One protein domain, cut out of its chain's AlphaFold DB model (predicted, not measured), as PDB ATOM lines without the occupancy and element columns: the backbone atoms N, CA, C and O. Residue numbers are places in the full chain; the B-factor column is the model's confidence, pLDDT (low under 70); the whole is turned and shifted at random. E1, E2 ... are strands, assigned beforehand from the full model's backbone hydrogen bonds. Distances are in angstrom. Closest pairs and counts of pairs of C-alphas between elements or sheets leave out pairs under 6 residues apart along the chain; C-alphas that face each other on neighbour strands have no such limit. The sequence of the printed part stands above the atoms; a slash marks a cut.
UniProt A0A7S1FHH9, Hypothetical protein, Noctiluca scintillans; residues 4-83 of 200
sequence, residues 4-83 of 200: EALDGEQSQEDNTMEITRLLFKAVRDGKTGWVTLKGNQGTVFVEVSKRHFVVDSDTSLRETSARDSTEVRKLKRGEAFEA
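AT A GLANCE: This is residues 4 to 83 of the 200 residues of the protein "Hypothetical protein" of Noctiluca scintillans (UniProt A0A7S1FHH9). Picture a thin rod made of two lobes: at one end a three-stranded sheet, E1, E2 and E3, and at the other a ladder of two short strand pairs, E4 with E7 and then the hairpin of E5 and E6 farther out. The long link of residues 39 to 51 leads from one lobe to the other, and no strand of the first lobe has a C-alpha within 8 A of a strand of the second. The printed part has 80 residues with no named helix and seven named strands, E1 to E7 in order along the chain, in a sheet of order E1 - E2 - E3 and two sheets of two strands, E4 - E7 and E5 - E6, each antiparallel. The class is all strand, though under half of the residues, 33 of 80, are in named elements. The whole is only just loose, close to extended, with a radius of gyration of the C-alphas of 17.2 A, and it spans 56 by 21 by 20 A.

IN THESE COORDINATES: Start at C-alpha 4, at (37.513, 18.893, -16.859), and read on to C-alpha 12 at (43.621, 31.416, -26.473), where E1 begins; it covers residues 12 to 14 and is 6.3 A long. Next comes E2, residues 19 to 26, the longest strand by residues, which runs 20.6 A to C-alpha 26 at (38.723, 14.318, -21.169) and bends by 53 degrees at residue 23. E3, residues 32 to 38, measures 18.6 A. Beyond residues 39 to 51 you reach E4, residues 52 to 54, 7.1 A long. E5, residues 59 to 62, measures 9.9 A, and E6, residues 71 to 75, measures 10.4 A. The last strand, E7, residues 80 to 82, is 7.2 A long and ends at C-alpha 82, at (27.208, 12.709, -11.665).

HOW THE PARTS SIT: Begin with the largest sheet, where E1, E2 and E3 form a meander, each strand the antiparallel neighbour of the one before. E1 and E3 are its edge strands and are apart. E1 and E2 are a hairpin at 148 degrees between their directions; look for N 12 and O 21, within hydrogen-bond range at 3.3 A. E2 and E3 are a hairpin at 142 degrees; here N 24 and O 33 are 2.9 A apart, and the C-alphas of Arg 21 and Thr 36, which face each other, are 4.3 A apart. Residues 4 to 5 also pair with residues 24 to 25 of E2, antiparallel. Past the long link, find E4 and E7, neighbour strands, antiparallel at 154 degrees between their directions, with N 53 and O 81 within hydrogen-bond range at 2.9 A. E5 and E6 are a hairpin at 151 degrees, where N 75 and O 59 are 2.8 A apart and N 61 and O 73 are 2.9 A apart. Although E4 and E5 follow each other through a tight link, they are apart, and E6 and E7 are apart too.

THE WHOLE: The two C-alphas farthest apart are those of Thr 16 and Asp 68, at 56.6 A, while the C-alphas of Glu 4 and Ala 83, the first and last printed, are 15.7 A apart. The printed part has no cut. The link from E3 to E4 is long, with 13 residues, and the link from E5 to E6 is short, with 8 residues. Look in the B-factor column for the mean pLDDT of the printed part, 83.5; residues 7 to 19 of this predicted model are under 70, and E1 has a mean of 64.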
ATOM      1  N   GLU A   4      37.008  18.152 -18.014       85.88
ATOM      2  CA  GLU A   4      37.513  18.893 -16.859       85.88
ATOM      3  C   GLU A   4      38.360  20.056 -17.380       85.88
ATOM      4  O   GLU A   4      39.339  19.835 -18.098       85.88
ATOM      5  N   ALA A   5      37.967  21.293 -17.071       85.00
ATOM      6  CA  ALA A   5      38.784  22.458 -17.395       85.00
ATOM      7  C   ALA A   5      40.061  22.403 -16.552       85.00
ATOM      8  O   ALA A   5      39.989  22.291 -15.329       85.00
ATOM      9  N   LEU A   6      41.222  22.440 -17.201       83.06
ATOM     10  CA  LEU A   6      42.492  22.493 -16.489       83.06
ATOM     11  C   LEU A   6      42.758  23.953 -16.121       83.06
ATOM     12  O   LEU A   6      42.864  24.795 -17.008       83.06
ATOM     13  N   ASP A   7      42.785  24.232 -14.818       61.56
ATOM     14  CA  ASP A   7      42.826  25.587 -14.271       61.56
ATOM     15  C   ASP A   7      44.047  26.380 -14.767       61.56
ATOM     16  O   ASP A   7      45.169  25.867 -14.843       61.56
ATOM     17  N   GLY A   8      43.800  27.640 -15.117       52.50
ATOM     18  CA  GLY A   8      44.746  28.552 -15.745       52.50
ATOM     19  C   GLY A   8      44.054  29.380 -16.821       52.50
ATOM     20  O   GLY A   8      43.560  28.841 -17.806       52.50
ATOM     21  N   GLU A   9      44.059  30.699 -16.650       49.00
ATOM     22  CA  GLU A   9      43.572  31.750 -17.561       49.00
ATOM     23  C   GLU A   9      44.283  31.775 -18.934       49.00
ATOM     24  O   GLU A   9      44.501  32.823 -19.532       49.00
ATOM     25  N   GLN A  10      44.680  30.627 -19.476       52.84
ATOM     26  CA  GLN A  10      45.132  30.501 -20.848       52.84
ATOM     27  C   GLN A  10      43.917  30.279 -21.742       52.84
ATOM     28  O   GLN A  10      43.773  29.237 -22.376       52.84
ATOM     29  N   SER A  11      43.020  31.260 -21.804       60.97
ATOM     30  CA  SER A  11      42.159  31.374 -22.972       60.97
ATOM     31  C   SER A  11      43.037  31.774 -24.153       60.97
ATOM     32  O   SER A  11      43.681  32.821 -24.125       60.97
ATOM     33  N   GLN A  12      43.088  30.946 -25.197       67.25
ATOM     34  CA  GLN A  12      43.621  31.416 -26.473       67.25
ATOM     35  C   GLN A  12      42.514  32.194 -27.177       67.25
ATOM     36  O   GLN A  12      41.510  31.606 -27.590       67.25
ATOM     37  N   GLU A  13      42.706  33.506 -27.269       63.31
ATOM     38  CA  GLU A  13      41.907  34.393 -28.106       63.31
ATOM     39  C   GLU A  13      42.575  34.507 -29.474       63.31
ATOM     40  O   GLU A  13      43.725  34.931 -29.596       63.31
ATOM     41  N   ASP A  14      41.855  34.107 -30.519       61.94
ATOM     42  CA  ASP A  14      42.246  34.421 -31.888       61.94
ATOM     43  C   ASP A  14      41.510  35.691 -32.330       61.94
ATOM     44  O   ASP A  14      40.343  35.644 -32.731       61.94
ATOM     45  N   ASN A  15      42.205  36.830 -32.255       59.03
ATOM     46  CA  ASN A  15      41.676  38.148 -32.628       59.03
ATOM     47  C   ASN A  15      41.289  38.259 -34.111       59.03
ATOM     48  O   ASN A  15      40.649  39.235 -34.496       59.03
ATOM     49  N   THR A  16      41.655  37.286 -34.953       60.66
ATOM     50  CA  THR A  16      41.197  37.243 -36.349       60.66
ATOM     51  C   THR A  16      39.860  36.522 -36.521       60.66
ATOM     52  O   THR A  16      39.197  36.725 -37.537       60.66
ATOM     53  N   MET A  17      39.446  35.703 -35.545       59.25
ATOM     54  CA  MET A  17      38.251  34.858 -35.646       59.25
ATOM     55  C   MET A  17      37.224  35.046 -34.517       59.25
ATOM     56  O   MET A  17      36.169  34.434 -34.613       59.25
ATOM     57  N   GLU A  18      37.474  35.855 -33.480       65.81
ATOM     58  CA  GLU A  18      36.584  35.997 -32.301       65.81
ATOM     59  C   GLU A  18      36.234  34.640 -31.650       65.81
ATOM     60  O   GLU A  18      35.081  34.347 -31.325       65.81
ATOM     61  N   ILE A  19      37.230  33.760 -31.489       66.38
ATOM     62  CA  ILE A  19      37.045  32.430 -30.888       66.38
ATOM     63  C   ILE A  19      37.798  32.341 -29.559       66.38
ATOM     64  O   ILE A  19      38.994  32.617 -29.508       66.38
ATOM     65  N   THR A  20      37.113  31.858 -28.518       73.56
ATOM     66  CA  THR A  20      37.705  31.510 -27.217       73.56
ATOM     67  C   THR A  20      37.874  29.995 -27.097       73.56
ATOM     68  O   THR A  20      36.909  29.231 -27.245       73.56
ATOM     69  N   ARG A  21      39.098  29.549 -26.799       81.94
ATOM     70  CA  ARG A  21      39.416  28.139 -26.518       81.94
ATOM     71  C   ARG A  21      39.935  27.970 -25.100       81.94
ATOM     72  O   ARG A  21      40.706  28.805 -24.639       81.94
ATOM     73  N   LEU A  22      39.570  26.866 -24.456       84.38
ATOM     74  CA  LEU A  22      40.130  26.445 -23.171       84.38
ATOM     75  C   LEU A  22      40.797  25.076 -23.305       84.38
ATOM     76  O   LEU A  22      40.423  24.270 -24.164       84.38
ATOM     77  N   LEU A  23      41.791  24.822 -22.458       86.88
ATOM     78  CA  LEU A  23      42.427  23.519 -22.345       86.88
ATOM     79  C   LEU A  23      41.603  22.628 -21.412       86.88
ATOM     80  O   LEU A  23      41.332  22.978 -20.264       86.88
ATOM     81  N   PHE A  24      41.234  21.452 -21.904       88.44
ATOM     82  CA  PHE A  24      40.462  20.479 -21.144       88.44
ATOM     83  C   PHE A  24      41.181  19.143 -21.055       88.44
ATOM     84  O   PHE A  24      41.925  18.770 -21.963       88.44
ATOM     85  N   LYS A  25      40.885  18.392 -19.994       87.94
ATOM     86  CA  LYS A  25      41.155  16.959 -19.872       87.94
ATOM     87  C   LYS A  25      39.853  16.186 -20.067       87.94
ATOM     88  O   LYS A  25      38.871  16.437 -19.371       87.94
ATOM     89  N   ALA A  26      39.834  15.243 -21.001       87.12
ATOM     90  CA  ALA A  26      38.723  14.318 -21.169       87.12
ATOM     91  C   ALA A  26      38.641  13.381 -19.960       87.12
ATOM     92  O   ALA A  26      39.627  12.739 -19.592       87.12
ATOM     93  N   VAL A  27      37.469  13.290 -19.334       83.00
ATOM     94  CA  VAL A  27      37.271  12.431 -18.156       83.00
ATOM     95  C   VAL A  27      37.360  10.956 -18.544       83.00
ATOM     96  O   VAL A  27      37.848  10.145 -17.760       83.00
ATOM     97  N   ARG A  28      36.928  10.595 -19.761       83.00
ATOM     98  CA  ARG A  28      36.877   9.197 -20.201       83.00
ATOM     99  C   ARG A  28      38.255   8.554 -20.356       83.00
ATOM    100  O   ARG A  28      38.402   7.378 -20.031       83.00
ATOM    101  N   ASP A  29      39.222   9.272 -20.921       86.38
ATOM    102  CA  ASP A  29      40.530   8.714 -21.292       86.38
ATOM    103  C   ASP A  29      41.734   9.540 -20.810       86.38
ATOM    104  O   ASP A  29      42.878   9.181 -21.087       86.38
ATOM    105  N   GLY A  30      41.493  10.629 -20.073       84.31
ATOM    106  CA  GLY A  30      42.530  11.486 -19.505       84.31
ATOM    107  C   GLY A  30      43.287  12.334 -20.528       84.31
ATOM    108  O   GLY A  30      44.231  13.024 -20.143       84.31
ATOM    109  N   LYS A  31      42.918  12.302 -21.816       90.19
ATOM    110  CA  LYS A  31      43.622  13.076 -22.845       90.19
ATOM    111  C   LYS A  31      43.351  14.562 -22.695       90.19
ATOM    112  O   LYS A  31      42.223  14.980 -22.449       90.19
ATOM    113  N   THR A  32      44.386  15.363 -22.910       90.19
ATOM    114  CA  THR A  32      44.300  16.820 -22.864       90.19
ATOM    115  C   THR A  32      44.219  17.419 -24.260       90.19
ATOM    116  O   THR A  32      44.936  16.980 -25.161       90.19
ATOM    117  N   GLY A  33      43.402  18.451 -24.442       89.12
ATOM    118  CA  GLY A  33      43.273  19.135 -25.723       89.12
ATOM    119  C   GLY A  33      42.578  20.485 -25.617       89.12
ATOM    120  O   GLY A  33      41.837  20.755 -24.674       89.12
ATOM    121  N   TRP A  34      42.844  21.343 -26.598       87.88
ATOM    122  CA  TRP A  34      42.192  22.641 -26.731       87.88
ATOM    123  C   TRP A  34      40.799  22.473 -27.326       87.88
ATOM    124  O   TRP A  34      40.650  21.854 -28.381       87.88
ATOM    125  N   VAL A  35      39.791  23.054 -26.679       86.75
ATOM    126  CA  VAL A  35      38.398  22.985 -27.130       86.75
ATOM    127  C   VAL A  35      37.833  24.390 -27.283       86.75
ATOM    128  O   VAL A  35      37.936  25.224 -26.384       86.75
ATOM    129  N   THR A  36      37.234  24.649 -28.442       85.44
ATOM    130  CA  THR A  36      36.491  25.880 -28.724       85.44
ATOM    131  C   THR A  36      35.172  25.872 -27.963       85.44
ATOM    132  O   THR A  36      34.379  24.954 -28.146       85.44
ATOM    133  N   LEU A  37      34.910  26.896 -27.149       81.19
ATOM    134  CA  LEU A  37      33.655  26.986 -26.392       81.19
ATOM    135  C   LEU A  37      32.495  27.434 -27.281       81.19
ATOM    136  O   LEU A  37      31.415  26.841 -27.271       81.19
ATOM    137  N   LYS A  38      32.746  28.482 -28.070       81.19
ATOM    138  CA  LYS A  38      31.780  29.128 -28.953       81.19
ATOM    139  C   LYS A  38      32.473  29.532 -30.252       81.19
ATOM    140  O   LYS A  38      33.556  30.110 -30.218       81.19
ATOM    141  N   GLY A  39      31.880  29.177 -31.386       77.69
ATOM    142  CA  GLY A  39      32.359  29.578 -32.708       77.69
ATOM    143  C   GLY A  39      32.024  31.035 -33.033       77.69
ATOM    144  O   GLY A  39      31.138  31.631 -32.422       77.69
ATOM    145  N   ASN A  40      32.681  31.572 -34.058       77.69
ATOM    146  CA  ASN A  40      32.535  32.957 -34.524       77.69
ATOM    147  C   ASN A  40      31.111  33.335 -34.991       77.69
ATOM    148  O   ASN A  40      30.733  34.497 -34.967       77.69
ATOM    149  N   GLN A  41      30.291  32.354 -35.380       78.38
ATOM    150  CA  GLN A  41      28.875  32.545 -35.736       78.38
ATOM    151  C   GLN A  41      27.912  32.281 -34.565       78.38
ATOM    152  O   GLN A  41      26.703  32.168 -34.749       78.38
ATOM    153  N   GLY A  42      28.433  32.156 -33.345       76.81
ATOM    154  CA  GLY A  42      27.632  32.036 -32.132       76.81
ATOM    155  C   GLY A  42      27.275  30.613 -31.696       76.81
ATOM    156  O   GLY A  42      26.695  30.456 -30.624       76.81
ATOM    157  N   THR A  43      27.641  29.586 -32.465       81.81
ATOM    158  CA  THR A  43      27.415  28.173 -32.116       81.81
ATOM    159  C   THR A  43      28.194  27.782 -30.861       81.81
ATOM    160  O   THR A  43      29.414  27.910 -30.837       81.81
ATOM    161  N   VAL A  44      27.506  27.284 -29.833       81.88
ATOM    162  CA  VAL A  44      28.120  26.766 -28.600       81.88
ATOM    163  C   VAL A  44      28.461  25.286 -28.792       81.88
ATOM    164  O   VAL A  44      27.597  24.499 -29.166       81.88
ATOM    165  N   PHE A  45      29.719  24.911 -28.555       82.12
ATOM    166  CA  PHE A  45      30.201  23.526 -28.671       82.12
ATOM    167  C   PHE A  45      30.391  22.847 -27.312       82.12
ATOM    168  O   PHE A  45      30.381  21.620 -27.233       82.12
ATOM    169  N   VAL A  46      30.575  23.636 -26.248       83.00
ATOM    170  CA  VAL A  46      30.754  23.152 -24.875       83.00
ATOM    171  C   VAL A  46      29.887  23.978 -23.940       83.00
ATOM    172  O   VAL A  46      29.943  25.205 -23.955       83.00
ATOM    173  N   GLU A  47      29.121  23.298 -23.093       82.69
ATOM    174  CA  GLU A  47      28.304  23.918 -22.055       82.69
ATOM    175  C   GLU A  47      28.777  23.482 -20.670       82.69
ATOM    176  O   GLU A  47      29.195  22.338 -20.464       82.69
ATOM    177  N   VAL A  48      28.691  24.397 -19.703       83.31
ATOM    178  CA  VAL A  48      29.002  24.093 -18.303       83.31
ATOM    179  C   VAL A  48      27.996  23.072 -17.788       83.31
ATOM    180  O   VAL A  48      26.786  23.317 -17.774       83.31
ATOM    181  N   SER A  49      28.493  21.925 -17.328       86.38
ATOM    182  CA  SER A  49      27.620  20.923 -16.735       86.38
ATOM    183  C   SER A  49      27.154  21.363 -15.352       86.38
ATOM    184  O   SER A  49      27.962  21.686 -14.489       86.38
ATOM    185  N   LYS A  50      25.841  21.307 -15.119       84.75
ATOM    186  CA  LYS A  50      25.236  21.530 -13.794       84.75
ATOM    187  C   LYS A  50      25.111  20.250 -12.961       84.75
ATOM    188  O   LYS A  50      24.669  20.304 -11.821       84.75
ATOM    189  N   ARG A  51      25.445  19.095 -13.551       89.25
ATOM    190  CA  ARG A  51      25.228  17.767 -12.955       89.25
ATOM    191  C   ARG A  51      26.506  16.976 -12.717       89.25
ATOM    192  O   ARG A  51      26.424  15.944 -12.072       89.25
ATOM    193  N   HIS A  52      27.655  17.426 -13.212       90.19
ATOM    194  CA  HIS A  52      28.928  16.737 -13.011       90.19
ATOM    195  C   HIS A  52      29.821  17.546 -12.087       90.19
ATOM    196  O   HIS A  52      29.943  18.759 -12.241       90.19
ATOM    197  N   PHE A  53      30.444  16.854 -11.144       88.44
ATOM    198  CA  PHE A  53      31.264  17.446 -10.100       88.44
ATOM    199  C   PHE A  53      32.574  16.677  -9.986       88.44
ATOM    200  O   PHE A  53      32.629  15.482 -10.280       88.44
ATOM    201  N   VAL A  54      33.615  17.371  -9.538       89.31
ATOM    202  CA  VAL A  54      34.921  16.793  -9.226       89.31
ATOM    203  C   VAL A  54      35.221  17.071  -7.759       89.31
ATOM    204  O   VAL A  54      34.925  18.148  -7.243       89.31
ATOM    205  N   VAL A  55      35.786  16.086  -7.070       91.62
ATOM    206  CA  VAL A  55      36.228  16.226  -5.683       91.62
ATOM    207  C   VAL A  55      37.447  17.143  -5.636       91.62
ATOM    208  O   VAL A  55      38.503  16.790  -6.157       91.62
ATOM    209  N   ASP A  56      37.334  18.297  -4.983       90.38
ATOM    210  CA  ASP A  56      38.468  19.221  -4.822       90.38
ATOM    211  C   ASP A  56      39.323  18.911  -3.577       90.38
ATOM    212  O   ASP A  56      40.539  19.103  -3.569       90.38
ATOM    213  N   SER A  57      38.711  18.332  -2.542       93.25
ATOM    214  CA  SER A  57      39.398  17.862  -1.335       93.25
ATOM    215  C   SER A  57      38.856  16.511  -0.881       93.25
ATOM    216  O   SER A  57      37.660  16.245  -0.996       93.25
ATOM    217  N   ASP A  58      39.751  15.651  -0.385       96.25
ATOM    218  CA  ASP A  58      39.414  14.316   0.116       96.25
ATOM    219  C   ASP A  58      38.211  14.370   1.069       96.25
ATOM    220  O   ASP A  58      38.201  15.114   2.051       96.25
ATOM    221  N   THR A  59      37.191  13.562   0.785       95.44
ATOM    222  CA  THR A  59      35.917  13.575   1.515       95.44
ATOM    223  C   THR A  59      35.297  12.177   1.579       95.44
ATOM    224  O   THR A  59      35.927  11.184   1.208       95.44
ATOM    225  N   SER A  60      34.075  12.064   2.090       95.81
ATOM    226  CA  SER A  60      33.367  10.797   2.283       95.81
ATOM    227  C   SER A  60      32.044  10.774   1.527       95.81
ATOM    228  O   SER A  60      31.249  11.706   1.636       95.81
ATOM    229  N   LEU A  61      31.778   9.669   0.832       95.69
ATOM    230  CA  LEU A  61      30.455   9.343   0.309       95.69
ATOM    231  C   LEU A  61      29.680   8.563   1.378       95.69
ATOM    232  O   LEU A  61      30.192   7.574   1.904       95.69
ATOM    233  N   ARG A  62      28.459   8.997   1.703       95.81
ATOM    234  CA  ARG A  62      27.613   8.415   2.760       95.81
ATOM    235  C   ARG A  62      26.297   7.885   2.206       95.81
ATOM    236  O   ARG A  62      25.861   8.318   1.142       95.81
ATOM    237  N   GLU A  63      25.673   6.967   2.940       95.44
ATOM    238  CA  GLU A  63      24.386   6.364   2.559       95.44
ATOM    239  C   GLU A  63      23.220   7.366   2.616       95.44
ATOM    240  O   GLU A  63      22.288   7.282   1.819       95.44
ATOM    241  N   THR A  64      23.273   8.331   3.539       91.75
ATOM    242  CA  THR A  64      22.265   9.395   3.696       91.75
ATOM    243  C   THR A  64      22.930  10.762   3.896       91.75
ATOM    244  O   THR A  64      24.151  10.847   4.042       91.75
ATOM    245  N   SER A  65      22.148  11.853   3.897       89.00
ATOM    246  CA  SER A  65      22.688  13.210   4.111       89.00
ATOM    247  C   SER A  65      23.231  13.435   5.526       89.00
ATOM    248  O   SER A  65      24.092  14.289   5.714       89.00
ATOM    249  N   ALA A  66      22.770  12.649   6.506       86.56
ATOM    250  CA  ALA A  66      23.120  12.833   7.907       86.56
ATOM    251  C   ALA A  66      24.638  12.728   8.144       86.56
ATOM    252  O   ALA A  66      25.341  11.892   7.565       86.56
ATOM    253  N   ARG A  67      25.165  13.586   9.028       84.50
ATOM    254  CA  ARG A  67      26.616  13.687   9.275       84.50
ATOM    255  C   ARG A  67      27.233  12.430   9.887       84.50
ATOM    256  O   ARG A  67      28.419  12.183   9.687       84.50
ATOM    257  N   ASP A  68      26.428  11.683  10.620       86.31
ATOM    258  CA  ASP A  68      26.725  10.435  11.314       86.31
ATOM    259  C   ASP A  68      26.266   9.189  10.536       86.31
ATOM    260  O   ASP A  68      26.352   8.075  11.048       86.31
ATOM    261  N   SER A  69      25.812   9.360   9.289       93.75
ATOM    262  CA  SER A  69      25.445   8.256   8.402       93.75
ATOM    263  C   SER A  69      26.643   7.379   8.033       93.75
ATOM    264  O   SER A  69      27.777   7.863   7.939       93.75
ATOM    265  N   THR A  70      26.374   6.096   7.769       96.94
ATOM    266  CA  THR A  70      27.361   5.107   7.326       96.94
ATOM    267  C   THR A  70      28.160   5.632   6.134       96.94
ATOM    268  O   THR A  70      27.605   6.086   5.128       96.94
ATOM    269  N   GLU A  71      29.487   5.561   6.237       97.56
ATOM    270  CA  GLU A  71      30.380   5.867   5.125       97.56
ATOM    271  C   GLU A  71      30.387   4.699   4.135       97.56
ATOM    272  O   GLU A  71      30.797   3.593   4.476       97.56
ATOM    273  N   VAL A  72      29.965   4.960   2.896       97.56
ATOM    274  CA  VAL A  72      30.033   3.992   1.794       97.56
ATOM    275  C   VAL A  72      31.489   3.800   1.377       97.56
ATOM    276  O   VAL A  72      31.962   2.674   1.246       97.56
ATOM    277  N   ARG A  73      32.203   4.914   1.152       97.88
ATOM    278  CA  ARG A  73      33.647   4.944   0.876       97.88
ATOM    279  C   ARG A  73      34.227   6.352   0.997       97.88
ATOM    280  O   ARG A  73      33.508   7.349   0.906       97.88
ATOM    281  N   LYS A  74      35.556   6.434   1.084       97.19
ATOM    282  CA  LYS A  74      36.308   7.677   0.865       97.19
ATOM    283  C   LYS A  74      36.340   8.056  -0.616       97.19
ATOM    284  O   LYS A  74      36.410   7.185  -1.488       97.19
ATOM    285  N   LEU A  75      36.316   9.359  -0.864       96.56
ATOM    286  CA  LEU A  75      36.534   9.999  -2.152       96.56
ATOM    287  C   LEU A  75      37.851  10.781  -2.098       96.56
ATOM    288  O   LEU A  75      38.129  11.467  -1.111       96.56
ATOM    289  N   LYS A  76      38.652  10.685  -3.152       95.44
ATOM    290  CA  LYS A  76      39.926  11.377  -3.324       95.44
ATOM    291  C   LYS A  76      39.795  12.557  -4.269       95.44
ATOM    292  O   LYS A  76      38.968  12.544  -5.180       95.44
ATOM    293  N   ARG A  77      40.649  13.563  -4.068       91.75
ATOM    294  CA  ARG A  77      40.773  14.695  -4.993       91.75
ATOM    295  C   ARG A  77      40.909  14.220  -6.447       91.75
ATOM    296  O   ARG A  77      41.709  13.335  -6.739       91.75
ATOM    297  N   GLY A  78      40.144  14.833  -7.348       86.44
ATOM    298  CA  GLY A  78      40.120  14.525  -8.780       86.44
ATOM    299  C   GLY A  78      39.119  13.442  -9.194       86.44
ATOM    300  O   GLY A  78      38.924  13.236 -10.390       86.44
ATOM    301  N   GLU A  79      38.455  12.755  -8.256       89.50
ATOM    302  CA  GLU A  79      37.356  11.847  -8.605       89.50
ATOM    303  C   GLU A  79      36.145  12.632  -9.138       89.50
ATOM    304  O   GLU A  79      35.721  13.610  -8.523       89.50
ATOM    305  N   ALA A  80      35.572  12.189 -10.263       88.69
ATOM    306  CA  ALA A  80      34.398  12.801 -10.885       88.69
ATOM    307  C   ALA A  80      33.121  11.989 -10.619       88.69
ATOM    308  O   ALA A  80      33.153  10.757 -10.588       88.69
ATOM    309  N   PHE A  81      31.985  12.668 -10.463       89.50
ATOM    310  CA  PHE A  81      30.682  12.036 -10.252       89.50
ATOM    311  C   PHE A  81      29.540  12.835 -10.881       89.50
ATOM    312  O   PHE A  81      29.617  14.052 -11.052       89.50
ATOM    313  N   GLU A  82      28.467  12.124 -11.217       91.25
ATOM    314  CA  GLU A  82      27.208  12.709 -11.665       91.25
ATOM    315  C   GLU A  82      26.239  12.824 -10.481       91.25
ATOM    316  O   GLU A  82      26.061  11.889  -9.698       91.25
ATOM    317  N   ALA A  83      25.584  13.971 -10.351       91.81
ATOM    318  CA  ALA A  83      24.548  14.190  -9.363       91.81
ATOM    319  C   ALA A  83      23.251  13.464  -9.748       91.81
ATOM    320  O   ALA A  83      22.688  13.649 -10.833       91.81
TER     321      ALA A  83